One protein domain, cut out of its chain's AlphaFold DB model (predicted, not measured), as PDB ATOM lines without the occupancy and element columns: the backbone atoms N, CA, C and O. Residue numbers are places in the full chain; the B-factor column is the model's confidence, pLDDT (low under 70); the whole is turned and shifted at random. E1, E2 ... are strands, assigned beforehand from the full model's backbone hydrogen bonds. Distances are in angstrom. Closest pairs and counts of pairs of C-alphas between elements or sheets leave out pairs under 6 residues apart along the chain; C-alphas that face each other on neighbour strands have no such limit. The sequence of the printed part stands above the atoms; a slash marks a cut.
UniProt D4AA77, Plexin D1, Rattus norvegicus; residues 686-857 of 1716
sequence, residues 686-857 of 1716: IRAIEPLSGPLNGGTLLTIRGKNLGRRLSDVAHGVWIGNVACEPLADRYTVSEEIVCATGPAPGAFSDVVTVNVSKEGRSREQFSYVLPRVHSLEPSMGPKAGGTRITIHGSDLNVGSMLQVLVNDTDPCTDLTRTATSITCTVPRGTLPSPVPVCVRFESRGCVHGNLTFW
ATOM      1  N   ILE A 686     154.480 209.073 178.963       91.87
ATOM      2  CA  ILE A 686     154.930 207.734 179.374       91.87
ATOM      3  C   ILE A 686     156.282 207.441 178.717       91.87
ATOM      4  O   ILE A 686     156.394 207.372 177.491       91.87
ATOM      5  N   ARG A 687     157.318 207.269 179.539       91.41
ATOM      6  CA  ARG A 687     158.707 207.070 179.104       91.41
ATOM      7  C   ARG A 687     159.081 205.605 178.932       91.41
ATOM      8  O   ARG A 687     159.812 205.298 177.998       91.41
ATOM      9  N   ALA A 688     158.608 204.743 179.827       93.60
ATOM     10  CA  ALA A 688     158.898 203.312 179.830       93.60
ATOM     11  C   ALA A 688     157.799 202.545 180.574       93.60
ATOM     12  O   ALA A 688     157.200 203.088 181.513       93.60
ATOM     13  N   ILE A 689     157.575 201.294 180.166       94.14
ATOM     14  CA  ILE A 689     156.716 200.336 180.869       94.14
ATOM     15  C   ILE A 689     157.492 199.043 181.160       94.14
ATOM     16  O   ILE A 689     158.229 198.547 180.314       94.14
ATOM     17  N   GLU A 690     157.354 198.489 182.362       92.73
ATOM     18  CA  GLU A 690     158.089 197.283 182.771       92.73
ATOM     19  C   GLU A 690     157.250 196.442 183.749       92.73
ATOM     20  O   GLU A 690     156.770 196.998 184.739       92.73
ATOM     21  N   PRO A 691     157.065 195.122 183.536       92.88
ATOM     22  CA  PRO A 691     157.520 194.295 182.407       92.88
ATOM     23  C   PRO A 691     156.654 194.457 181.137       92.88
ATOM     24  O   PRO A 691     155.539 194.965 181.196       92.88
ATOM     25  N   LEU A 692     157.149 193.977 179.986       92.45
ATOM     26  CA  LEU A 692     156.454 194.037 178.682       92.45
ATOM     27  C   LEU A 692     155.402 192.936 178.466       92.45
ATOM     28  O   LEU A 692     154.671 192.967 177.479       92.45
ATOM     29  N   SER A 693     155.323 191.939 179.347       92.02
ATOM     30  CA  SER A 693     154.341 190.862 179.234       92.02
ATOM     31  C   SER A 693     153.836 190.376 180.589       92.02
ATOM     32  O   SER A 693     154.547 190.422 181.594       92.02
ATOM     33  N   GLY A 694     152.595 189.885 180.610       90.54
ATOM     34  CA  GLY A 694     151.909 189.379 181.800       90.54
ATOM     35  C   GLY A 694     151.068 188.131 181.517       90.54
ATOM     36  O   GLY A 694     150.711 187.873 180.364       90.54
ATOM     37  N   PRO A 695     150.762 187.316 182.542       90.44
ATOM     38  CA  PRO A 695     149.949 186.124 182.362       90.44
ATOM     39  C   PRO A 695     148.475 186.502 182.166       90.44
ATOM     40  O   PRO A 695     148.010 187.521 182.678       90.44
ATOM     41  N   LEU A 696     147.701 185.642 181.493       89.66
ATOM     42  CA  LEU A 696     146.255 185.848 181.269       89.66
ATOM     43  C   LEU A 696     145.453 186.115 182.555       89.66
ATOM     44  O   LEU A 696     144.474 186.853 182.535       89.66
ATOM     45  N   ASN A 697     145.879 185.545 183.684       86.39
ATOM     46  CA  ASN A 697     145.207 185.711 184.976       86.39
ATOM     47  C   ASN A 697     145.382 187.113 185.589       86.39
ATOM     48  O   ASN A 697     144.789 187.393 186.633       86.39
ATOM     49  N   GLY A 698     146.203 187.971 184.979       88.65
ATOM     50  CA  GLY A 698     146.567 189.269 185.526       88.65
ATOM     51  C   GLY A 698     147.458 189.157 186.766       88.65
ATOM     52  O   GLY A 698     148.108 188.139 187.010       88.65
ATOM     53  N   GLY A 699     147.485 190.226 187.560       88.40
ATOM     54  CA  GLY A 699     148.330 190.363 188.746       88.40
ATOM     55  C   GLY A 699     149.743 190.872 188.466       88.40
ATOM     56  O   GLY A 699     150.488 191.075 189.418       88.40
ATOM     57  N   THR A 700     150.099 191.120 187.201       91.28
ATOM     58  CA  THR A 700     151.395 191.706 186.841       91.28
ATOM     59  C   THR A 700     151.511 193.089 187.439       91.28
ATOM     60  O   THR A 700     150.624 193.920 187.254       91.28
ATOM     61  N   LEU A 701     152.615 193.347 188.128       93.36
ATOM     62  CA  LEU A 701     152.946 194.673 188.619       93.36
ATOM     63  C   LEU A 701     153.585 195.467 187.485       93.36
ATOM     64  O   LEU A 701     154.796 195.417 187.279       93.36
ATOM     65  N   LEU A 702     152.741 196.150 186.720       94.12
ATOM     66  CA  LEU A 702     153.154 197.006 185.625       94.12
ATOM     67  C   LEU A 702     153.623 198.346 186.187       94.12
ATOM     68  O   LEU A 702     152.854 199.086 186.797       94.12
ATOM     69  N   THR A 703     154.893 198.654 185.964       94.53
ATOM     70  CA  THR A 703     155.526 199.909 186.359       94.53
ATOM     71  C   THR A 703     155.519 200.865 185.177       94.53
ATOM     72  O   THR A 703     156.104 200.571 184.137       94.53
ATOM     73  N   ILE A 704     154.869 202.014 185.335       93.90
ATOM     74  CA  ILE A 704     154.726 203.056 184.320       93.90
ATOM     75  C   ILE A 704     155.487 204.287 184.805       93.90
ATOM     76  O   ILE A 704     155.112 204.896 185.806       93.90
ATOM     77  N   ARG A 705     156.552 204.671 184.096       93.82
ATOM     78  CA  ARG A 705     157.399 205.824 184.457       93.82
ATOM     79  C   ARG A 705     157.202 206.970 183.484       93.82
ATOM     80  O   ARG A 705     157.119 206.742 182.275       93.82
ATOM     81  N   GLY A 706     157.171 208.206 183.977       89.65
ATOM     82  CA  GLY A 706     156.773 209.329 183.132       89.65
ATOM     83  C   GLY A 706     156.813 210.709 183.780       89.65
ATOM     84  O   GLY A 706     157.550 210.935 184.732       89.65
ATOM     85  N   LYS A 707     156.055 211.636 183.188       89.05
ATOM     86  CA  LYS A 707     155.795 212.998 183.681       89.05
ATOM     87  C   LYS A 707     154.317 213.338 183.532       89.05
ATOM     88  O   LYS A 707     153.655 212.813 182.637       89.05
ATOM     89  N   ASN A 708     153.825 214.265 184.349       88.05
ATOM     90  CA  ASN A 708     152.414 214.653 184.444       88.05
ATOM     91  C   ASN A 708     151.468 213.450 184.686       88.05
ATOM     92  O   ASN A 708     150.377 213.390 184.120       88.05
ATOM     93  N   LEU A 709     151.885 212.478 185.511       88.61
ATOM     94  CA  LEU A 709     151.159 211.221 185.788       88.61
ATOM     95  C   LEU A 709     150.097 211.352 186.908       88.61
ATOM     96  O   LEU A 709     149.833 210.404 187.645       88.61
ATOM     97  N   GLY A 710     149.501 212.535 187.069       86.47
ATOM     98  CA  GLY A 710     148.522 212.825 188.125       86.47
ATOM     99  C   GLY A 710     149.136 213.473 189.368       86.47
ATOM    100  O   GLY A 710     150.311 213.282 189.675       86.47
ATOM    101  N   ARG A 711     148.336 214.298 190.056       84.52
ATOM    102  CA  ARG A 711     148.716 214.993 191.305       84.52
ATOM    103  C   ARG A 711     148.396 214.143 192.541       84.52
ATOM    104  O   ARG A 711     148.983 214.360 193.595       84.52
ATOM    105  N   ARG A 712     147.442 213.218 192.421       86.11
ATOM    106  CA  ARG A 712     146.926 212.329 193.466       86.11
ATOM    107  C   ARG A 712     146.611 210.970 192.844       86.11
ATOM    108  O   ARG A 712     146.253 210.888 191.670       86.11
ATOM    109  N   LEU A 713     146.608 209.921 193.666       85.49
ATOM    110  CA  LEU A 713     146.164 208.584 193.254       85.49
ATOM    111  C   LEU A 713     144.744 208.610 192.655       85.49
ATOM    112  O   LEU A 713     144.457 207.894 191.703       85.49
ATOM    113  N   SER A 714     143.869 209.487 193.164       86.32
ATOM    114  CA  SER A 714     142.502 209.665 192.663       86.32
ATOM    115  C   SER A 714     142.426 210.075 191.193       86.32
ATOM    116  O   SER A 714     141.433 209.771 190.542       86.32
ATOM    117  N   ASP A 715     143.449 210.751 190.660       84.44
ATOM    118  CA  ASP A 715     143.448 211.161 189.254       84.44
ATOM    119  C   ASP A 715     143.829 210.007 188.309       84.44
ATOM    120  O   ASP A 715     143.668 210.138 187.100       84.44
ATOM    121  N   VAL A 716     144.350 208.894 188.845       87.36
ATOM    122  CA  VAL A 716     144.814 207.726 188.073       87.36
ATOM    123  C   VAL A 716     144.108 206.419 188.437       87.36
ATOM    124  O   VAL A 716     144.214 205.470 187.667       87.36
ATOM    125  N   ALA A 717     143.364 206.361 189.548       82.73
ATOM    126  CA  ALA A 717     142.735 205.147 190.090       82.73
ATOM    127  C   ALA A 717     141.901 204.357 189.063       82.73
ATOM    128  O   ALA A 717     141.857 203.136 189.115       82.73
ATOM    129  N   HIS A 718     141.297 205.033 188.080       84.83
ATOM    130  CA  HIS A 718     140.552 204.400 186.979       84.83
ATOM    131  C   HIS A 718     141.045 204.852 185.593       84.83
ATOM    132  O   HIS A 718     140.348 204.740 184.584       84.83
ATOM    133  N   GLY A 719     142.250 205.420 185.556       89.40
ATOM    134  CA  GLY A 719     142.834 206.055 184.383       89.40
ATOM    135  C   GLY A 719     143.817 205.176 183.618       89.40
ATOM    136  O   GLY A 719     144.240 205.585 182.542       89.40
ATOM    137  N   VAL A 720     144.196 204.005 184.140       93.83
ATOM    138  CA  VAL A 720     145.258 203.171 183.557       93.83
ATOM    139  C   VAL A 720     144.691 201.923 182.886       93.83
ATOM    140  O   VAL A 720     144.044 201.094 183.528       93.83
ATOM    141  N   TRP A 721     144.963 201.773 181.590       94.12
ATOM    142  CA  TRP A 721     144.411 200.697 180.767       94.12
ATOM    143  C   TRP A 721     145.466 200.076 179.856       94.12
ATOM    144  O   TRP A 721     146.429 200.725 179.452       94.12
ATOM    145  N   ILE A 722     145.261 198.806 179.515       93.38
ATOM    146  CA  ILE A 722     146.028 198.056 178.519       93.38
ATOM    147  C   ILE A 722     145.022 197.558 177.486       93.38
ATOM    148  O   ILE A 722     144.364 196.531 177.689       93.38
ATOM    149  N   GLY A 723     144.823 198.334 176.422       89.33
ATOM    150  CA  GLY A 723     143.673 198.151 175.535       89.33
ATOM    151  C   GLY A 723     142.356 198.232 176.312       89.33
ATOM    152  O   GLY A 723     142.006 199.280 176.847       89.33
ATOM    153  N   ASN A 724     141.658 197.098 176.426       90.14
ATOM    154  CA  ASN A 724     140.380 196.978 177.142       90.14
ATOM    155  C   ASN A 724     140.509 196.413 178.572       90.14
ATOM    156  O   ASN A 724     139.493 196.185 179.228       90.14
ATOM    157  N   VAL A 725     141.727 196.137 179.051       93.52
ATOM    158  CA  VAL A 725     141.962 195.569 180.389       93.52
ATOM    159  C   VAL A 725     142.408 196.668 181.348       93.52
ATOM    160  O   VAL A 725     143.407 197.341 181.104       93.52
ATOM    161  N   ALA A 726     141.674 196.843 182.447       93.32
ATOM    162  CA  ALA A 726     142.019 197.802 183.493       93.32
ATOM    163  C   ALA A 726     143.306 197.389 184.231       93.32
ATOM    164  O   ALA A 726     143.537 196.199 184.474       93.32
ATOM    165  N   CYS A 727     144.133 198.365 184.605       93.77
ATOM    166  CA  CYS A 727     145.302 198.170 185.458       93.77
ATOM    167  C   CYS A 727     145.139 199.018 186.717       93.77
ATOM    168  O   CYS A 727     145.133 200.241 186.637       93.77
ATOM    169  N   GLU A 728     145.001 198.386 187.878       93.26
ATOM    170  CA  GLU A 728     144.631 199.087 189.110       93.26
ATOM    171  C   GLU A 728     145.880 199.630 189.826       93.26
ATOM    172  O   GLU A 728     146.720 198.827 190.245       93.26
ATOM    173  N   PRO A 729     146.062 200.956 189.971       92.73
ATOM    174  CA  PRO A 729     147.223 201.533 190.650       92.73
ATOM    175  C   PRO A 729     147.312 201.138 192.130       92.73
ATOM    176  O   PRO A 729     146.312 201.084 192.840       92.73
ATOM    177  N   LEU A 730     148.529 200.921 192.625       90.60
ATOM    178  CA  LEU A 730     148.795 200.556 194.015       90.60
ATOM    179  C   LEU A 730     149.153 201.780 194.854       90.60
ATOM    180  O   LEU A 730     150.074 202.525 194.524       90.60
ATOM    181  N   ALA A 731     148.441 201.967 195.966       86.53
ATOM    182  CA  ALA A 731     148.549 203.162 196.801       86.53
ATOM    183  C   ALA A 731     149.928 203.339 197.460       86.53
ATOM    184  O   ALA A 731     150.407 204.461 197.585       86.53
ATOM    185  N   ASP A 732     150.572 202.242 197.856       87.83
ATOM    186  CA  ASP A 732     151.894 202.208 198.494       87.83
ATOM    187  C   ASP A 732     153.056 202.373 197.501       87.83
ATOM    188  O   ASP A 732     154.189 202.622 197.909       87.83
ATOM    189  N   ARG A 733     152.778 202.248 196.198       87.18
ATOM    190  CA  ARG A 733     153.765 202.323 195.108       87.18
ATOM    191  C   ARG A 733     153.425 203.367 194.046       87.18
ATOM    192  O   ARG A 733     153.955 203.325 192.939       87.18
ATOM    193  N   TYR A 734     152.542 204.302 194.375       88.67
ATOM    194  CA  TYR A 734     152.283 205.480 193.561       88.67
ATOM    195  C   TYR A 734     153.175 206.627 194.028       88.67
ATOM    196  O   TYR A 734     153.109 207.052 195.181       88.67
ATOM    197  N   THR A 735     153.984 207.161 193.122       86.28
ATOM    198  CA  THR A 735     154.769 208.372 193.368       86.28
ATOM    199  C   THR A 735     154.240 209.490 192.482       86.28
ATOM    200  O   THR A 735     154.114 209.337 191.266       86.28
ATOM    201  N   VAL A 736     153.886 210.619 193.104       84.60
ATOM    202  CA  VAL A 736     153.217 211.743 192.432       84.60
ATOM    203  C   VAL A 736     154.003 212.156 191.187       84.60
ATOM    204  O   VAL A 736     155.106 212.698 191.275       84.60
ATOM    205  N   SER A 737     153.395 211.920 190.025       84.96
ATOM    206  CA  SER A 737     153.938 212.231 188.703       84.96
ATOM    207  C   SER A 737     155.242 211.527 188.277       84.96
ATOM    208  O   SER A 737     155.790 211.880 187.235       84.96
ATOM    209  N   GLU A 738     155.753 210.546 189.030       87.39
ATOM    210  CA  GLU A 738     157.032 209.869 188.728       87.39
ATOM    211  C   GLU A 738     156.828 208.424 188.258       87.39
ATOM    212  O   GLU A 738     157.293 208.042 187.178       87.39
ATOM    213  N   GLU A 739     156.105 207.631 189.046       91.39
ATOM    214  CA  GLU A 739     155.908 206.200 188.832       91.39
ATOM    215  C   GLU A 739     154.488 205.786 189.246       91.39
ATOM    216  O   GLU A 739     154.049 206.028 190.373       91.39
ATOM    217  N   ILE A 740     153.772 205.136 188.326       93.21
ATOM    218  CA  ILE A 740     152.530 204.417 188.614       93.21
ATOM    219  C   ILE A 740     152.851 202.928 188.562       93.21
ATOM    220  O   ILE A 740     153.123 202.394 187.488       93.21
ATOM    221  N   VAL A 741     152.781 202.243 189.700       94.13
ATOM    222  CA  VAL A 741     152.765 200.778 189.721       94.13
ATOM    223  C   VAL A 741     151.317 200.319 189.795       94.13
ATOM    224  O   VAL A 741     150.632 200.615 190.771       94.13
ATOM    225  N   CYS A 742     150.843 199.600 188.782       93.44
ATOM    226  CA  CYS A 742     149.480 199.085 188.728       93.44
ATOM    227  C   CYS A 742     149.453 197.561 188.576       93.44
ATOM    228  O   CYS A 742     150.349 196.960 187.986       93.44
ATOM    229  N   ALA A 743     148.433 196.924 189.140       92.60
ATOM    230  CA  ALA A 743     148.186 195.499 188.998       92.60
ATOM    231  C   ALA A 743     147.293 195.255 187.777       92.60
ATOM    232  O   ALA A 743     146.147 195.705 187.732       92.60
ATOM    233  N   THR A 744     147.803 194.532 186.784       93.24
ATOM    234  CA  THR A 744     147.048 194.239 185.561       93.24
ATOM    235  C   THR A 744     145.833 193.358 185.852       93.24
ATOM    236  O   THR A 744     145.955 192.344 186.544       93.24
ATOM    237  N   GLY A 745     144.672 193.687 185.287       91.62
ATOM    238  CA  GLY A 745     143.483 192.841 185.345       91.62
ATOM    239  C   GLY A 745     143.622 191.522 184.563       91.62
ATOM    240  O   GLY A 745     144.600 191.313 183.840       91.62
ATOM    241  N   PRO A 746     142.655 190.602 184.710       91.11
ATOM    242  CA  PRO A 746     142.595 189.377 183.920       91.11
ATOM    243  C   PRO A 746     142.205 189.665 182.459       91.11
ATOM    244  O   PRO A 746     141.322 190.480 182.190       91.11
ATOM    245  N   ALA A 747     142.831 188.957 181.518       90.06
ATOM    246  CA  ALA A 747     142.601 189.074 180.079       90.06
ATOM    247  C   ALA A 747     141.806 187.874 179.520       90.06
ATOM    248  O   ALA A 747     142.079 186.732 179.894       90.06
ATOM    249  N   PRO A 748     140.862 188.085 178.579       87.50
ATOM    250  CA  PRO A 748     140.031 187.015 178.009       87.50
ATOM    251  C   PRO A 748     140.781 186.082 177.040       87.50
ATOM    252  O   PRO A 748     140.301 184.995 176.728       87.50
ATOM    253  N   GLY A 749     141.947 186.494 176.547       88.37
ATOM    254  CA  GLY A 749     142.777 185.742 175.612       88.37
ATOM    255  C   GLY A 749     144.136 186.411 175.439       88.37
ATOM    256  O   GLY A 749     144.378 187.475 176.006       88.37
ATOM    257  N   ALA A 750     145.032 185.788 174.676       88.64
ATOM    258  CA  ALA A 750     146.334 186.375 174.379       88.64
ATOM    259  C   ALA A 750     146.183 187.541 173.387       88.64
ATOM    260  O   ALA A 750     145.586 187.371 172.323       88.64
ATOM    261  N   PHE A 751     146.715 188.713 173.730       93.45
ATOM    262  CA  PHE A 751     146.723 189.907 172.876       93.45
ATOM    263  C   PHE A 751     147.867 190.850 173.283       93.45
ATOM    264  O   PHE A 751     148.467 190.672 174.340       93.45
ATOM    265  N   SER A 752     148.189 191.842 172.448       92.52
ATOM    266  CA  SER A 752     149.159 192.907 172.759       92.52
ATOM    267  C   SER A 752     148.547 194.268 172.455       92.52
ATOM    268  O   SER A 752     147.917 194.418 171.410       92.52
ATOM    269  N   ASP A 753     148.712 195.238 173.352       94.35
ATOM    270  CA  ASP A 753     148.189 196.598 173.171       94.35
ATOM    271  C   ASP A 753     149.050 197.631 173.920       94.35
ATOM    272  O   ASP A 753     149.910 197.274 174.725       94.35
ATOM    273  N   VAL A 754     148.855 198.919 173.649       94.18
ATOM    274  CA  VAL A 754     149.546 200.012 174.348       94.18
ATOM    275  C   VAL A 754     148.947 200.270 175.733       94.18
ATOM    276  O   VAL A 754     147.763 200.036 175.978       94.18
ATOM    277  N   VAL A 755     149.772 200.809 176.632       94.31
ATOM    278  CA  VAL A 755     149.357 201.272 177.957       94.31
ATOM    279  C   VAL A 755     148.894 202.721 177.843       94.31
ATOM    280  O   VAL A 755     149.643 203.581 177.365       94.31
ATOM    281  N   THR A 756     147.672 203.006 178.277       94.28
ATOM    282  CA  THR A 756     147.110 204.359 178.302       94.28
ATOM    283  C   THR A 756     146.950 204.843 179.737       94.28
ATOM    284  O   THR A 756     146.540 204.092 180.620       94.28
ATOM    285  N   VAL A 757     147.308 206.107 179.975       93.25
ATOM    286  CA  VAL A 757     147.131 206.794 181.261       93.25
ATOM    287  C   VAL A 757     146.292 208.040 181.016       93.25
ATOM    288  O   VAL A 757     146.717 208.964 180.319       93.25
ATOM    289  N   ASN A 758     145.091 208.061 181.581       90.09
ATOM    290  CA  ASN A 758     144.136 209.153 181.473       90.09
ATOM    291  C   ASN A 758     144.019 209.886 182.815       90.09
ATOM    292  O   ASN A 758     143.524 209.322 183.785       90.09
ATOM    293  N   VAL A 759     144.489 211.137 182.845       82.76
ATOM    294  CA  VAL A 759     144.435 212.032 184.019       82.76
ATOM    295  C   VAL A 759     143.502 213.207 183.714       82.76
ATOM    296  O   VAL A 759     142.423 213.349 184.276       82.76
ATOM    297  N   SER A 760     143.931 214.057 182.778       77.02
ATOM    298  CA  SER A 760     143.184 215.197 182.215       77.02
ATOM    299  C   SER A 760     143.272 215.247 180.686       77.02
ATOM    300  O   SER A 760     142.406 215.803 180.011       77.02
ATOM    301  N   LYS A 761     144.329 214.645 180.139       83.79
ATOM    302  CA  LYS A 761     144.541 214.299 178.735       83.79
ATOM    303  C   LYS A 761     145.083 212.866 178.701       83.79
ATOM    304  O   LYS A 761     145.674 212.422 179.686       83.79
ATOM    305  N   GLU A 762     144.901 212.166 177.586       89.15
ATOM    306  CA  GLU A 762     145.420 210.805 177.394       89.15
ATOM    307  C   GLU A 762     146.922 210.831 177.070       89.15
ATOM    308  O   GLU A 762     147.356 211.538 176.156       89.15
ATOM    309  N   GLY A 763     147.709 210.046 177.808       89.69
ATOM    310  CA  GLY A 763     149.082 209.672 177.465       89.69
ATOM    311  C   GLY A 763     149.152 208.210 177.028       89.69
ATOM    312  O   GLY A 763     148.455 207.363 177.586       89.69
ATOM    313  N   ARG A 764     149.992 207.903 176.035       92.82
ATOM    314  CA  ARG A 764     150.153 206.555 175.462       92.82
ATOM    315  C   ARG A 764     151.607 206.102 175.569       92.82
ATOM    316  O   ARG A 764     152.513 206.899 175.315       92.82
ATOM    317  N   SER A 765     151.836 204.840 175.926       92.75
ATOM    318  CA  SER A 765     153.171 204.239 175.912       92.75
ATOM    319  C   SER A 765     153.678 204.053 174.481       92.75
ATOM    320  O   SER A 765     152.903 203.898 173.536       92.75
ATOM    321  N   ARG A 766     155.006 204.053 174.312       90.04
ATOM    322  CA  ARG A 766     155.647 203.674 173.039       90.04
ATOM    323  C   ARG A 766     155.698 202.159 172.845       90.04
ATOM    324  O   ARG A 766     155.639 201.682 171.718       90.04
ATOM    325  N   GLU A 767     155.827 201.427 173.942       89.08
ATOM    326  CA  GLU A 767     155.919 199.970 173.974       89.08
ATOM    327  C   GLU A 767     154.525 199.359 174.177       89.08
ATOM    328  O   GLU A 767     153.650 199.986 174.783       89.08
ATOM    329  N   GLN A 768     154.315 198.146 173.667       92.95
ATOM    330  CA  GLN A 768     153.088 197.374 173.874       92.95
ATOM    331  C   GLN A 768     153.282 196.385 175.025       92.95
ATOM    332  O   GLN A 768     154.358 195.805 175.166       92.95
ATOM    333  N   PHE A 769     152.234 196.175 175.816       94.36
ATOM    334  CA  PHE A 769     152.159 195.127 176.824       94.36
ATOM    335  C   PHE A 769     151.437 193.902 176.250       94.36
ATOM    336  O   PHE A 769     150.342 194.027 175.697       94.36
ATOM    337  N   SER A 770     152.026 192.714 176.402       93.44
ATOM    338  CA  SER A 770     151.509 191.455 175.853       93.44
ATOM    339  C   SER A 770     150.955 190.521 176.935       93.44
ATOM    340  O   SER A 770     151.675 190.093 177.836       93.44
ATOM    341  N   TYR A 771     149.693 190.117 176.805       93.21
ATOM    342  CA  TYR A 771     149.115 189.016 177.576       93.21
ATOM    343  C   TYR A 771     149.435 187.677 176.911       93.21
ATOM    344  O   TYR A 771     149.042 187.436 175.768       93.21
ATOM    345  N   VAL A 772     150.131 186.797 177.631       91.11
ATOM    346  CA  VAL A 772     150.627 185.508 177.118       91.11
ATOM    347  C   VAL A 772     150.300 184.355 178.072       91.11
ATOM    348  O   VAL A 772     150.024 184.556 179.258       91.11
ATOM    349  N   LEU A 773     150.308 183.124 177.552       88.71
ATOM    350  CA  LEU A 773     150.110 181.902 178.335       88.71
ATOM    351  C   LEU A 773     151.454 181.159 178.464       88.71
ATOM    352  O   LEU A 773     151.819 180.452 177.523       88.71
ATOM    353  N   PRO A 774     152.178 181.282 179.594       88.81
ATOM    354  CA  PRO A 774     153.470 180.620 179.764       88.81
ATOM    355  C   PRO A 774     153.325 179.096 179.749       88.81
ATOM    356  O   PRO A 774     152.421 178.545 180.384       88.81
ATOM    357  N   ARG A 775     154.236 178.402 179.059       89.53
ATOM    358  CA  ARG A 775     154.281 176.931 179.004       89.53
ATOM    359  C   ARG A 775     155.644 176.418 179.422       89.53
ATOM    360  O   ARG A 775     156.659 176.922 178.961       89.53
ATOM    361  N   VAL A 776     155.664 175.365 180.229       89.70
ATOM    362  CA  VAL A 776     156.877 174.616 180.583       89.70
ATOM    363  C   VAL A 776     156.867 173.251 179.894       89.70
ATOM    364  O   VAL A 776     155.845 172.568 179.878       89.70
ATOM    365  N   HIS A 777     157.995 172.871 179.294       89.50
ATOM    366  CA  HIS A 777     158.150 171.680 178.453       89.50
ATOM    367  C   HIS A 777     159.016 170.602 179.104       89.50
ATOM    368  O   HIS A 777     158.602 169.447 179.181       89.50
ATOM    369  N   SER A 778     160.221 170.957 179.551       91.86
ATOM    370  CA  SER A 778     161.205 170.004 180.073       91.86
ATOM    371  C   SER A 778     162.130 170.654 181.098       91.86
ATOM    372  O   SER A 778     162.183 171.877 181.221       91.86
ATOM    373  N   LEU A 779     162.848 169.819 181.848       91.16
ATOM    374  CA  LEU A 779     163.839 170.224 182.838       91.16
ATOM    375  C   LEU A 779     165.136 169.428 182.615       91.16
ATOM    376  O   LEU A 779     165.099 168.201 182.516       91.16
ATOM    377  N   GLU A 780     166.267 170.130 182.520       91.70
ATOM    378  CA  GLU A 780     167.590 169.561 182.236       91.70
ATOM    379  C   GLU A 780     168.686 170.201 183.119       91.70
ATOM    380  O   GLU A 780     168.810 171.428 183.139       91.70
ATOM    381  N   PRO A 781     169.512 169.420 183.848       91.79
ATOM    382  CA  PRO A 781     169.423 167.971 184.040       91.79
ATOM    383  C   PRO A 781     168.223 167.569 184.918       91.79
ATOM    384  O   PRO A 781     167.799 168.316 185.797       91.79
ATOM    385  N   SER A 782     167.703 166.355 184.711       89.31
ATOM    386  CA  SER A 782     166.547 165.808 185.446       89.31
ATOM    387  C   SER A 782     166.868 165.191 186.809       89.31
ATOM    388  O   SER A 782     165.965 164.776 187.537       89.31
ATOM    389  N   MET A 783     168.149 165.143 187.173       90.55
ATOM    390  CA  MET A 783     168.645 164.537 188.405       90.55
ATOM    391  C   MET A 783     169.875 165.276 188.937       90.55
ATOM    392  O   MET A 783     170.621 165.888 188.172       90.55
ATOM    393  N   GLY A 784     170.110 165.189 190.246       88.57
ATOM    394  CA  GLY A 784     171.291 165.759 190.890       88.57
ATOM    395  C   GLY A 784     171.479 165.296 192.339       88.57
ATOM    396  O   GLY A 784     170.599 164.648 192.903       88.57
ATOM    397  N   PRO A 785     172.631 165.600 192.956       89.78
ATOM    398  CA  PRO A 785     172.937 165.212 194.331       89.78
ATOM    399  C   PRO A 785     171.979 165.803 195.373       89.78
ATOM    400  O   PRO A 785     171.612 166.977 195.310       89.78
ATOM    401  N   LYS A 786     171.678 165.014 196.411       86.35
ATOM    402  CA  LYS A 786     170.977 165.431 197.639       86.35
ATOM    403  C   LYS A 786     171.566 166.705 198.268       86.35
ATOM    404  O   LYS A 786     170.823 167.517 198.807       86.35
ATOM    405  N   ALA A 787     172.880 166.917 198.191       82.40
ATOM    406  CA  ALA A 787     173.554 168.106 198.719       82.40
ATOM    407  C   ALA A 787     173.113 169.434 198.057       82.40
ATOM    408  O   ALA A 787     173.394 170.508 198.601       82.40
ATOM    409  N   GLY A 788     172.412 169.372 196.919       87.03
ATOM    410  CA  GLY A 788     171.975 170.532 196.144       87.03
ATOM    411  C   GLY A 788     173.086 171.109 195.266       87.03
ATOM    412  O   GLY A 788     174.109 170.472 195.019       87.03
ATOM    413  N   GLY A 789     172.884 172.334 194.775       85.96
ATOM    414  CA  GLY A 789     173.861 173.039 193.933       85.96
ATOM    415  C   GLY A 789     173.761 172.733 192.434       85.96
ATOM    416  O   GLY A 789     174.429 173.383 191.639       85.96
ATOM    417  N   THR A 790     172.922 171.782 192.016       89.66
ATOM    418  CA  THR A 790     172.676 171.516 190.589       89.66
ATOM    419  C   THR A 790     171.955 172.695 189.948       89.66
ATOM    420  O   THR A 790     170.899 173.119 190.418       89.66
ATOM    421  N   ARG A 791     172.513 173.218 188.857       92.10
ATOM    422  CA  ARG A 791     171.888 174.262 188.050       92.10
ATOM    423  C   ARG A 791     170.962 173.602 187.037       92.10
ATOM    424  O   ARG A 791     171.434 172.964 186.097       92.10
ATOM    425  N   ILE A 792     169.660 173.746 187.244       92.72
ATOM    426  CA  ILE A 792     168.623 173.224 186.355       92.72
ATOM    427  C   ILE A 792     168.192 174.290 185.352       92.72
ATOM    428  O   ILE A 792     168.115 175.473 185.683       92.72
ATOM    429  N   THR A 793     167.898 173.853 184.133       93.96
ATOM    430  CA  THR A 793     167.315 174.657 183.059       93.96
ATOM    431  C   THR A 793     165.931 174.107 182.759       93.96
ATOM    432  O   THR A 793     165.779 172.957 182.358       93.96
ATOM    433  N   ILE A 794     164.907 174.921 182.976       92.93
ATOM    434  CA  ILE A 794     163.518 174.623 182.656       92.93
ATOM    435  C   ILE A 794     163.229 175.248 181.294       92.93
ATOM    436  O   ILE A 794     163.240 176.471 181.170       92.93
ATOM    437  N   HIS A 795     162.975 174.429 180.282       93.14
ATOM    438  CA  HIS A 795     162.642 174.881 178.935       93.14
ATOM    439  C   HIS A 795     161.143 175.098 178.782       93.14
ATOM    440  O   HIS A 795     160.334 174.360 179.347       93.14
ATOM    441  N   GLY A 796     160.765 176.092 177.987       90.83
ATOM    442  CA  GLY A 796     159.372 176.480 177.812       90.83
ATOM    443  C   GLY A 796     159.168 177.531 176.728       90.83
ATOM    444  O   GLY A 796     160.080 177.830 175.959       90.83
ATOM    445  N   SER A 797     157.972 178.111 176.706       91.18
ATOM    446  CA  SER A 797     157.619 179.291 175.918       91.18
ATOM    447  C   SER A 797     157.053 180.377 176.832       91.18
ATOM    448  O   SER A 797     156.363 180.077 177.811       91.18
ATOM    449  N   ASP A 798     157.359 181.635 176.513       90.19
ATOM    450  CA  ASP A 798     156.842 182.822 177.203       90.19
ATOM    451  C   ASP A 798     157.194 182.863 178.706       90.19
ATOM    452  O   ASP A 798     156.435 183.353 179.538       90.19
ATOM    453  N   LEU A 799     158.368 182.337 179.078       90.58
ATOM    454  CA  LEU A 799     158.802 182.206 180.479       90.58
ATOM    455  C   LEU A 799     159.306 183.517 181.115       90.58
ATOM    456  O   LEU A 799     159.551 183.575 182.321       90.58
ATOM    457  N   ASN A 800     159.460 184.578 180.322       88.96
ATOM    458  CA  ASN A 800     159.815 185.924 180.782       88.96
ATOM    459  C   ASN A 800     158.605 186.736 181.278       88.96
ATOM    460  O   ASN A 800     158.762 187.906 181.612       88.96
ATOM    461  N   VAL A 801     157.423 186.122 181.316       90.48
ATOM    462  CA  VAL A 801     156.166 186.755 181.703       90.48
ATOM    463  C   VAL A 801     156.158 187.224 183.164       90.48
ATOM    464  O   VAL A 801     156.717 186.570 184.051       90.48
ATOM    465  N   GLY A 802     155.479 188.342 183.423       87.30
ATOM    466  CA  GLY A 802     155.163 188.813 184.767       87.30
ATOM    467  C   GLY A 802     156.317 189.493 185.517       87.30
ATOM    468  O   GLY A 802     157.486 189.467 185.133       87.30
ATOM    469  N   SER A 803     155.976 190.098 186.645       88.24
ATOM    470  CA  SER A 803     156.844 190.762 187.609       88.24
ATOM    471  C   SER A 803     157.494 189.776 188.590       88.24
ATOM    472  O   SER A 803     158.711 189.822 188.789       88.24
ATOM    473  N   MET A 804     156.737 188.810 189.125       88.46
ATOM    474  CA  MET A 804     157.215 187.838 190.119       88.46
ATOM    475  C   MET A 804     157.346 186.416 189.559       88.46
ATOM    476  O   MET A 804     156.400 185.880 188.981       88.46
ATOM    477  N   LEU A 805     158.493 185.778 189.823       89.92
ATOM    478  CA  LEU A 805     158.783 184.375 189.515       89.92
ATOM    479  C   LEU A 805     159.217 183.638 190.787       89.92
ATOM    480  O   LEU A 805     160.144 184.072 191.471       89.92
ATOM    481  N   GLN A 806     158.598 182.495 191.062       89.97
ATOM    482  CA  GLN A 806     159.070 181.523 192.046       89.97
ATOM    483  C   GLN A 806     159.194 180.148 191.396       89.97
ATOM    484  O   GLN A 806     158.278 179.684 190.718       89.97
ATOM    485  N   VAL A 807     160.324 179.486 191.640       91.48
ATOM    486  CA  VAL A 807     160.517 178.066 191.337       91.48
ATOM    487  C   VAL A 807     160.677 177.345 192.665       91.48
ATOM    488  O   VAL A 807     161.624 177.608 193.407       91.48
ATOM    489  N   LEU A 808     159.718 176.481 192.971       90.36
ATOM    490  CA  LEU A 808     159.644 175.732 194.217       90.36
ATOM    491  C   LEU A 808     159.959 174.269 193.939       90.36
ATOM    492  O   LEU A 808     159.405 173.665 193.019       90.36
ATOM    493  N   VAL A 809     160.834 173.708 194.758       88.63
ATOM    494  CA  VAL A 809     161.153 172.287 194.792       88.63
ATOM    495  C   VAL A 809     160.399 171.692 195.973       88.63
ATOM    496  O   VAL A 809     160.450 172.240 197.072       88.63
ATOM    497  N   ASN A 810     159.665 170.599 195.755       86.75
ATOM    498  CA  ASN A 810     158.862 169.966 196.808       86.75
ATOM    499  C   ASN A 810     157.860 170.938 197.478       86.75
ATOM    500  O   ASN A 810     157.692 170.947 198.699       86.75
ATOM    501  N   ASP A 811     157.265 171.822 196.670       80.30
ATOM    502  CA  ASP A 811     156.273 172.854 197.027       80.30
ATOM    503  C   ASP A 811     156.698 173.930 198.045       80.30
ATOM    504  O   ASP A 811     156.006 174.941 198.186       80.30
ATOM    505  N   THR A 812     157.836 173.759 198.719       82.52
ATOM    506  CA  THR A 812     158.252 174.571 199.874       82.52
ATOM    507  C   THR A 812     159.650 175.161 199.729       82.52
ATOM    508  O   THR A 812     159.858 176.300 200.147       82.52
ATOM    509  N   ASP A 813     160.589 174.450 199.101       85.31
ATOM    510  CA  ASP A 813     161.989 174.867 199.061       85.31
ATOM    511  C   ASP A 813     162.271 175.764 197.839       85.31
ATOM    512  O   ASP A 813     162.135 175.320 196.693       85.31
ATOM    513  N   PRO A 814     162.675 177.034 198.030       90.37
ATOM    514  CA  PRO A 814     162.930 177.948 196.922       90.37
ATOM    515  C   PRO A 814     164.240 177.616 196.193       90.37
ATOM    516  O   PRO A 814     165.290 177.417 196.809       90.37
ATOM    517  N   CYS A 815     164.189 177.615 194.863       90.98
ATOM    518  CA  CYS A 815     165.370 177.554 194.002       90.98
ATOM    519  C   CYS A 815     166.122 178.902 194.029       90.98
ATOM    520  O   CYS A 815     165.490 179.959 193.955       90.98
ATOM    521  N   THR A 816     167.457 178.893 194.117       90.19
ATOM    522  CA  THR A 816     168.290 180.118 194.143       90.19
ATOM    523  C   THR A 816     168.862 180.448 192.757       90.19
ATOM    524  O   THR A 816     168.670 179.685 191.819       90.19
ATOM    525  N   ASP A 817     169.549 181.584 192.589       84.89
ATOM    526  CA  ASP A 817     170.179 182.012 191.318       84.89
ATOM    527  C   ASP A 817     169.233 182.025 190.103       84.89
ATOM    528  O   ASP A 817     169.578 181.565 189.014       84.89
ATOM    529  N   LEU A 818     168.016 182.534 190.308       89.02
ATOM    530  CA  LEU A 818     166.967 182.588 189.293       89.02
ATOM    531  C   LEU A 818     167.318 183.547 188.151       89.02
ATOM    532  O   LEU A 818     167.395 184.761 188.335       89.02
ATOM    533  N   THR A 819     167.429 183.000 186.945       89.36
ATOM    534  CA  THR A 819     167.572 183.754 185.696       89.36
ATOM    535  C   THR A 819     166.539 183.277 184.678       89.36
ATOM    536  O   THR A 819     166.374 182.079 184.468       89.36
ATOM    537  N   ARG A 820     165.811 184.203 184.040       89.16
ATOM    538  CA  ARG A 820     164.740 183.886 183.076       89.16
ATOM    539  C   ARG A 820     164.985 184.530 181.717       89.16
ATOM    540  O   ARG A 820     165.425 185.671 181.632       89.16
ATOM    541  N   THR A 821     164.652 183.797 180.664       90.45
ATOM    542  CA  THR A 821     164.569 184.249 179.273       90.45
ATOM    543  C   THR A 821     163.188 183.890 178.718       90.45
ATOM    544  O   THR A 821     162.388 183.253 179.401       90.45
ATOM    545  N   ALA A 822     162.884 184.266 177.473       88.82
ATOM    546  CA  ALA A 822     161.621 183.884 176.833       88.82
ATOM    547  C   ALA A 822     161.437 182.354 176.705       88.82
ATOM    548  O   ALA A 822     160.306 181.878 176.655       88.82
ATOM    549  N   THR A 823     162.530 181.583 176.672       92.12
ATOM    550  CA  THR A 823     162.527 180.135 176.392       92.12
ATOM    551  C   THR A 823     163.093 179.270 177.517       92.12
ATOM    552  O   THR A 823     163.010 178.042 177.444       92.12
ATOM    553  N   SER A 824     163.684 179.870 178.558       93.49
ATOM    554  CA  SER A 824     164.302 179.118 179.652       93.49
ATOM    555  C   SER A 824     164.233 179.827 181.006       93.49
ATOM    556  O   SER A 824     164.403 181.041 181.083       93.49
ATOM    557  N   ILE A 825     164.060 179.058 182.082       93.49
ATOM    558  CA  ILE A 825     164.307 179.485 183.465       93.49
ATOM    559  C   ILE A 825     165.466 178.656 184.002       93.49
ATOM    560  O   ILE A 825     165.429 177.432 183.969       93.49
ATOM    561  N   THR A 826     166.495 179.315 184.506       93.35
ATOM    562  CA  THR A 826     167.652 178.689 185.143       93.35
ATOM    563  C   THR A 826     167.628 178.991 186.629       93.35
ATOM    564  O   THR A 826     167.350 180.122 187.022       93.35
ATOM    565  N   CYS A 827     167.869 177.980 187.458       93.41
ATOM    566  CA  CYS A 827     167.970 178.142 188.904       93.41
ATOM    567  C   CYS A 827     168.798 177.008 189.525       93.41
ATOM    568  O   CYS A 827     169.043 175.976 188.896       93.41
ATOM    569  N   THR A 828     169.242 177.201 190.759       92.43
ATOM    570  CA  THR A 828     170.055 176.256 191.524       92.43
ATOM    571  C   THR A 828     169.189 175.563 192.574       92.43
ATOM    572  O   THR A 828     168.648 176.216 193.470       92.43
ATOM    573  N   VAL A 829     169.053 174.238 192.481       91.07
ATOM    574  CA  VAL A 829     168.232 173.475 193.435       91.07
ATOM    575  C   VAL A 829     168.864 173.445 194.842       91.07
ATOM    576  O   VAL A 829     170.087 173.282 194.973       91.07
ATOM    577  N   PRO A 830     168.049 173.571 195.909       91.31
ATOM    578  CA  PRO A 830     168.499 173.535 197.299       91.31
ATOM    579  C   PRO A 830     168.874 172.110 197.745       91.31
ATOM    580  O   PRO A 830     168.826 171.161 196.957       91.31
ATOM    581  N   ARG A 831     169.285 171.939 199.012       87.67
ATOM    582  CA  ARG A 831     169.577 170.601 199.560       87.67
ATOM    583  C   ARG A 831     168.276 169.812 199.747       87.67
ATOM    584  O   ARG A 831     167.321 170.350 200.295       87.67
ATOM    585  N   GLY A 832     168.281 168.534 199.384       81.53
ATOM    586  CA  GLY A 832     167.217 167.582 199.696       81.53
ATOM    587  C   GLY A 832     167.478 166.834 201.009       81.53
ATOM    588  O   GLY A 832     168.621 166.645 201.429       81.53
ATOM    589  N   THR A 833     166.420 166.377 201.677       79.28
ATOM    590  CA  THR A 833     166.504 165.541 202.892       79.28
ATOM    591  C   THR A 833     166.705 164.063 202.568       79.28
ATOM    592  O   THR A 833     167.508 163.387 203.220       79.28
ATOM    593  N   LEU A 834     166.027 163.564 201.534       80.60
ATOM    594  CA  LEU A 834     166.046 162.169 201.100       80.60
ATOM    595  C   LEU A 834     166.309 162.077 199.587       80.60
ATOM    596  O   LEU A 834     165.945 162.992 198.848       80.60
ATOM    597  N   PRO A 835     166.941 160.990 199.109       82.50
ATOM    598  CA  PRO A 835     167.009 160.697 197.688       82.50
ATOM    599  C   PRO A 835     165.630 160.237 197.199       82.50
ATOM    600  O   PRO A 835     165.241 159.085 197.387       82.50
ATOM    601  N   SER A 836     164.869 161.161 196.622       87.91
ATOM    602  CA  SER A 836     163.513 160.925 196.127       87.91
ATOM    603  C   SER A 836     163.186 161.829 194.932       87.91
ATOM    604  O   SER A 836     163.766 162.914 194.801       87.91
ATOM    605  N   PRO A 837     162.246 161.423 194.062       91.01
ATOM    606  CA  PRO A 837     161.655 162.333 193.088       91.01
ATOM    607  C   PRO A 837     160.873 163.430 193.816       91.01
ATOM    608  O   PRO A 837     160.099 163.143 194.728       91.01
ATOM    609  N   VAL A 838     161.073 164.680 193.407       89.32
ATOM    610  CA  VAL A 838     160.374 165.850 193.946       89.32
ATOM    611  C   VAL A 838     159.731 166.655 192.812       89.32
ATOM    612  O   VAL A 838     160.339 166.813 191.746       89.32
ATOM    613  N   PRO A 839     158.502 167.160 193.001       91.11
ATOM    614  CA  PRO A 839     157.856 168.018 192.017       91.11
ATOM    615  C   PRO A 839     158.554 169.383 191.949       91.11
ATOM    616  O   PRO A 839     159.019 169.908 192.965       91.11
ATOM    617  N   VAL A 840     158.609 169.964 190.747       91.21
ATOM    618  CA  VAL A 840     159.101 171.328 190.511       91.21
ATOM    619  C   VAL A 840     157.934 172.205 190.071       91.21
ATOM    620  O   VAL A 840     157.402 172.050 188.973       91.21
ATOM    621  N   CYS A 841     157.538 173.142 190.926       90.67
ATOM    622  CA  CYS A 841     156.456 174.084 190.662       90.67
ATOM    623  C   CYS A 841     157.026 175.425 190.184       90.67
ATOM    624  O   CYS A 841     157.757 176.093 190.913       90.67
ATOM    625  N   VAL A 842     156.651 175.846 188.972       91.42
ATOM    626  CA  VAL A 842     156.912 177.200 188.454       91.42
ATOM    627  C   VAL A 842     155.670 178.052 188.679       91.42
ATOM    628  O   VAL A 842     154.588 177.695 188.215       91.42
ATOM    629  N   ARG A 843     155.817 179.169 189.392       89.42
ATOM    630  CA  ARG A 843     154.726 180.065 189.786       89.42
ATOM    631  C   ARG A 843     155.020 181.488 189.327       89.42
ATOM    632  O   ARG A 843     156.051 182.057 189.685       89.42
ATOM    633  N   PHE A 844     154.082 182.067 188.585       88.94
ATOM    634  CA  PHE A 844     154.096 183.473 188.178       88.94
ATOM    635  C   PHE A 844     153.091 184.260 189.034       88.94
ATOM    636  O   PHE A 844     152.030 183.736 189.371       88.94
ATOM    637  N   GLU A 845     153.424 185.491 189.430       86.00
ATOM    638  CA  GLU A 845     152.538 186.387 190.212       86.00
ATOM    639  C   GLU A 845     151.961 185.779 191.502       86.00
ATOM    640  O   GLU A 845     150.851 186.103 191.922       86.00
ATOM    641  N   SER A 846     152.700 184.865 192.139       79.24
ATOM    642  CA  SER A 846     152.248 184.135 193.336       79.24
ATOM    643  C   SER A 846     150.955 183.320 193.130       79.24
ATOM    644  O   SER A 846     150.302 182.942 194.101       79.24
ATOM    645  N   ARG A 847     150.589 183.000 191.877       74.41
ATOM    646  CA  ARG A 847     149.331 182.324 191.519       74.41
ATOM    647  C   ARG A 847     149.566 181.004 190.792       74.41
ATOM    648  O   ARG A 847     149.918 181.016 189.621       74.41
ATOM    649  N   GLY A 848     149.264 179.890 191.468       78.50
ATOM    650  CA  GLY A 848     149.197 178.538 190.889       78.50
ATOM    651  C   GLY A 848     150.505 178.018 190.273       78.50
ATOM    652  O   GLY A 848     151.387 178.773 189.885       78.50
ATOM    653  N   CYS A 849     150.664 176.699 190.185       84.39
ATOM    654  CA  CYS A 849     151.762 176.122 189.406       84.39
ATOM    655  C   CYS A 849     151.352 176.064 187.929       84.39
ATOM    656  O   CYS A 849     150.233 175.649 187.609       84.39
ATOM    657  N   VAL A 850     152.246 176.460 187.025       81.01
ATOM    658  CA  VAL A 850     152.032 176.305 185.579       81.01
ATOM    659  C   VAL A 850     151.912 174.819 185.248       81.01
ATOM    660  O   VAL A 850     152.676 174.003 185.761       81.01
ATOM    661  N   HIS A 851     150.941 174.453 184.408       69.35
ATOM    662  CA  HIS A 851     150.732 173.065 183.995       69.35
ATOM    663  C   HIS A 851     151.974 172.504 183.284       69.35
ATOM    664  O   HIS A 851     152.268 172.859 182.145       69.35
ATOM    665  N   GLY A 852     152.673 171.602 183.972       65.11
ATOM    666  CA  GLY A 852     153.793 170.818 183.466       65.11
ATOM    667  C   GLY A 852     154.241 169.808 184.522       65.11
ATOM    668  O   GLY A 852     154.534 170.189 185.652       65.11
ATOM    669  N   ASN A 853     154.292 168.521 184.167       78.79
ATOM    670  CA  ASN A 853     154.780 167.454 185.052       78.79
ATOM    671  C   ASN A 853     156.319 167.482 185.133       78.79
ATOM    672  O   ASN A 853     156.998 166.581 184.642       78.79
ATOM    673  N   LEU A 854     156.880 168.538 185.728       88.73
ATOM    674  CA  LEU A 854     158.317 168.657 185.969       88.73
ATOM    675  C   LEU A 854     158.681 167.932 187.265       88.73
ATOM    676  O   LEU A 854     158.202 168.274 188.345       88.73
ATOM    677  N   THR A 855     159.548 166.929 187.155       91.07
ATOM    678  CA  THR A 855     160.048 166.157 188.299       91.07
ATOM    679  C   THR A 855     161.566 166.246 188.322       91.07
ATOM    680  O   THR A 855     162.210 165.930 187.322       91.07
ATOM    681  N   PHE A 856     162.135 166.659 189.452       92.07
ATOM    682  CA  PHE A 856     163.573 166.619 189.696       92.07
ATOM    683  C   PHE A 856     163.898 165.436 190.609       92.07
ATOM    684  O   PHE A 856     163.201 165.193 191.591       92.07
ATOM    685  N   TRP A 857     164.943 164.678 190.295       92.12
ATOM    686  CA  TRP A 857     165.341 163.516 191.086       92.12
ATOM    687  C   TRP A 857     166.530 163.844 191.983       92.12
ATOM    688  O   TRP A 857     167.656 163.988 191.498       92.12
TER     689      TRP A 857
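This is residues 686 to 857 of the 1716 residues of the protein "Plexin D1" of Rattus norvegicus (UniProt D4AA77). Two strand lobes stand end to end as a rod: one is an eight-stranded sheet, E1 to E8, curled and folded back on itself, and the other is a sandwich of the sheet E9 E11 E14 E13 and the smaller sheet E12 E15 E16. E8 runs on into E9 from lobe to lobe. The printed part has 172 residues with no named helix and sixteen named strands, E1 to E16 in order, and its class is all strand. The large sheet, order E1 E3 E6 E5 E4 E7 E8 E2, is mixed; the other two are antiparallel. The whole is only just compact, close to loose, with a radius of gyration of the C-alphas of 18.6 A and spans of 61 by 29 by 22 A.

Find C-alpha 686 at (154.930, 207.734, 179.374), where E1, residues 686 to 690, begins. In the large sheet look next for E2 at 693 to 695, E3 at 701 to 707, E4 at 720 to 722, E5 at 725 to 735, 22.3 A long, E6 at 739 to 744, E7 at 751 to 758, 21.2 A, and E8 at 762 to 772, 25.8 A. E8 ends at C-alpha 772, (150.627, 185.508, 177.118). Beyond it come E9 at 775 to 780, E10 at 783 to 785, E11 at 791 to 797, E12 at 805 to 809, E13 at 816 to 820, E14 at 824 to 828, E15 at 837 to 844, 23.0 A, and E16 at 855 to 857, ending at (165.341, 163.516, 191.086).

Start in the folded sheet, one sheet bent back into two leaves: E1 E3 E6 face E4 E7 E8 E2, with E5 as the hinge, bending by 98 degrees at residue 732. E4 E5 E6 form a meander, each strand the antiparallel neighbour of the one before; E3 E4 E5 E6 and E4 E5 E6 E7 are Greek keys, a meander plus a strand that is the antiparallel neighbour of its far end. Between the antiparallel E1 and E3, N 687 and O 705 are 2.8 A apart; between the parallel E8 and E2, N 694 and O 770 are 2.9 A apart. In the sandwich, two sheets face to face, the strands cross at 42 degrees; N 777 and O 795 of E9 and E11 are 2.8 A apart, as are N 843 and O 806 of E15 and E12. E10 pairs with no named strand; its closest C-alpha to E16 is Met 783, 4.4 A from Trp 857.

The C-alphas farthest apart, Ser 760 and Pro 835, are 61.5 A apart. The printed part has no cut. The link E3 to E4, residues 708 to 719, is long. Mean pLDDT of the printed part is 89.2; residues 851 to 852 are under 70.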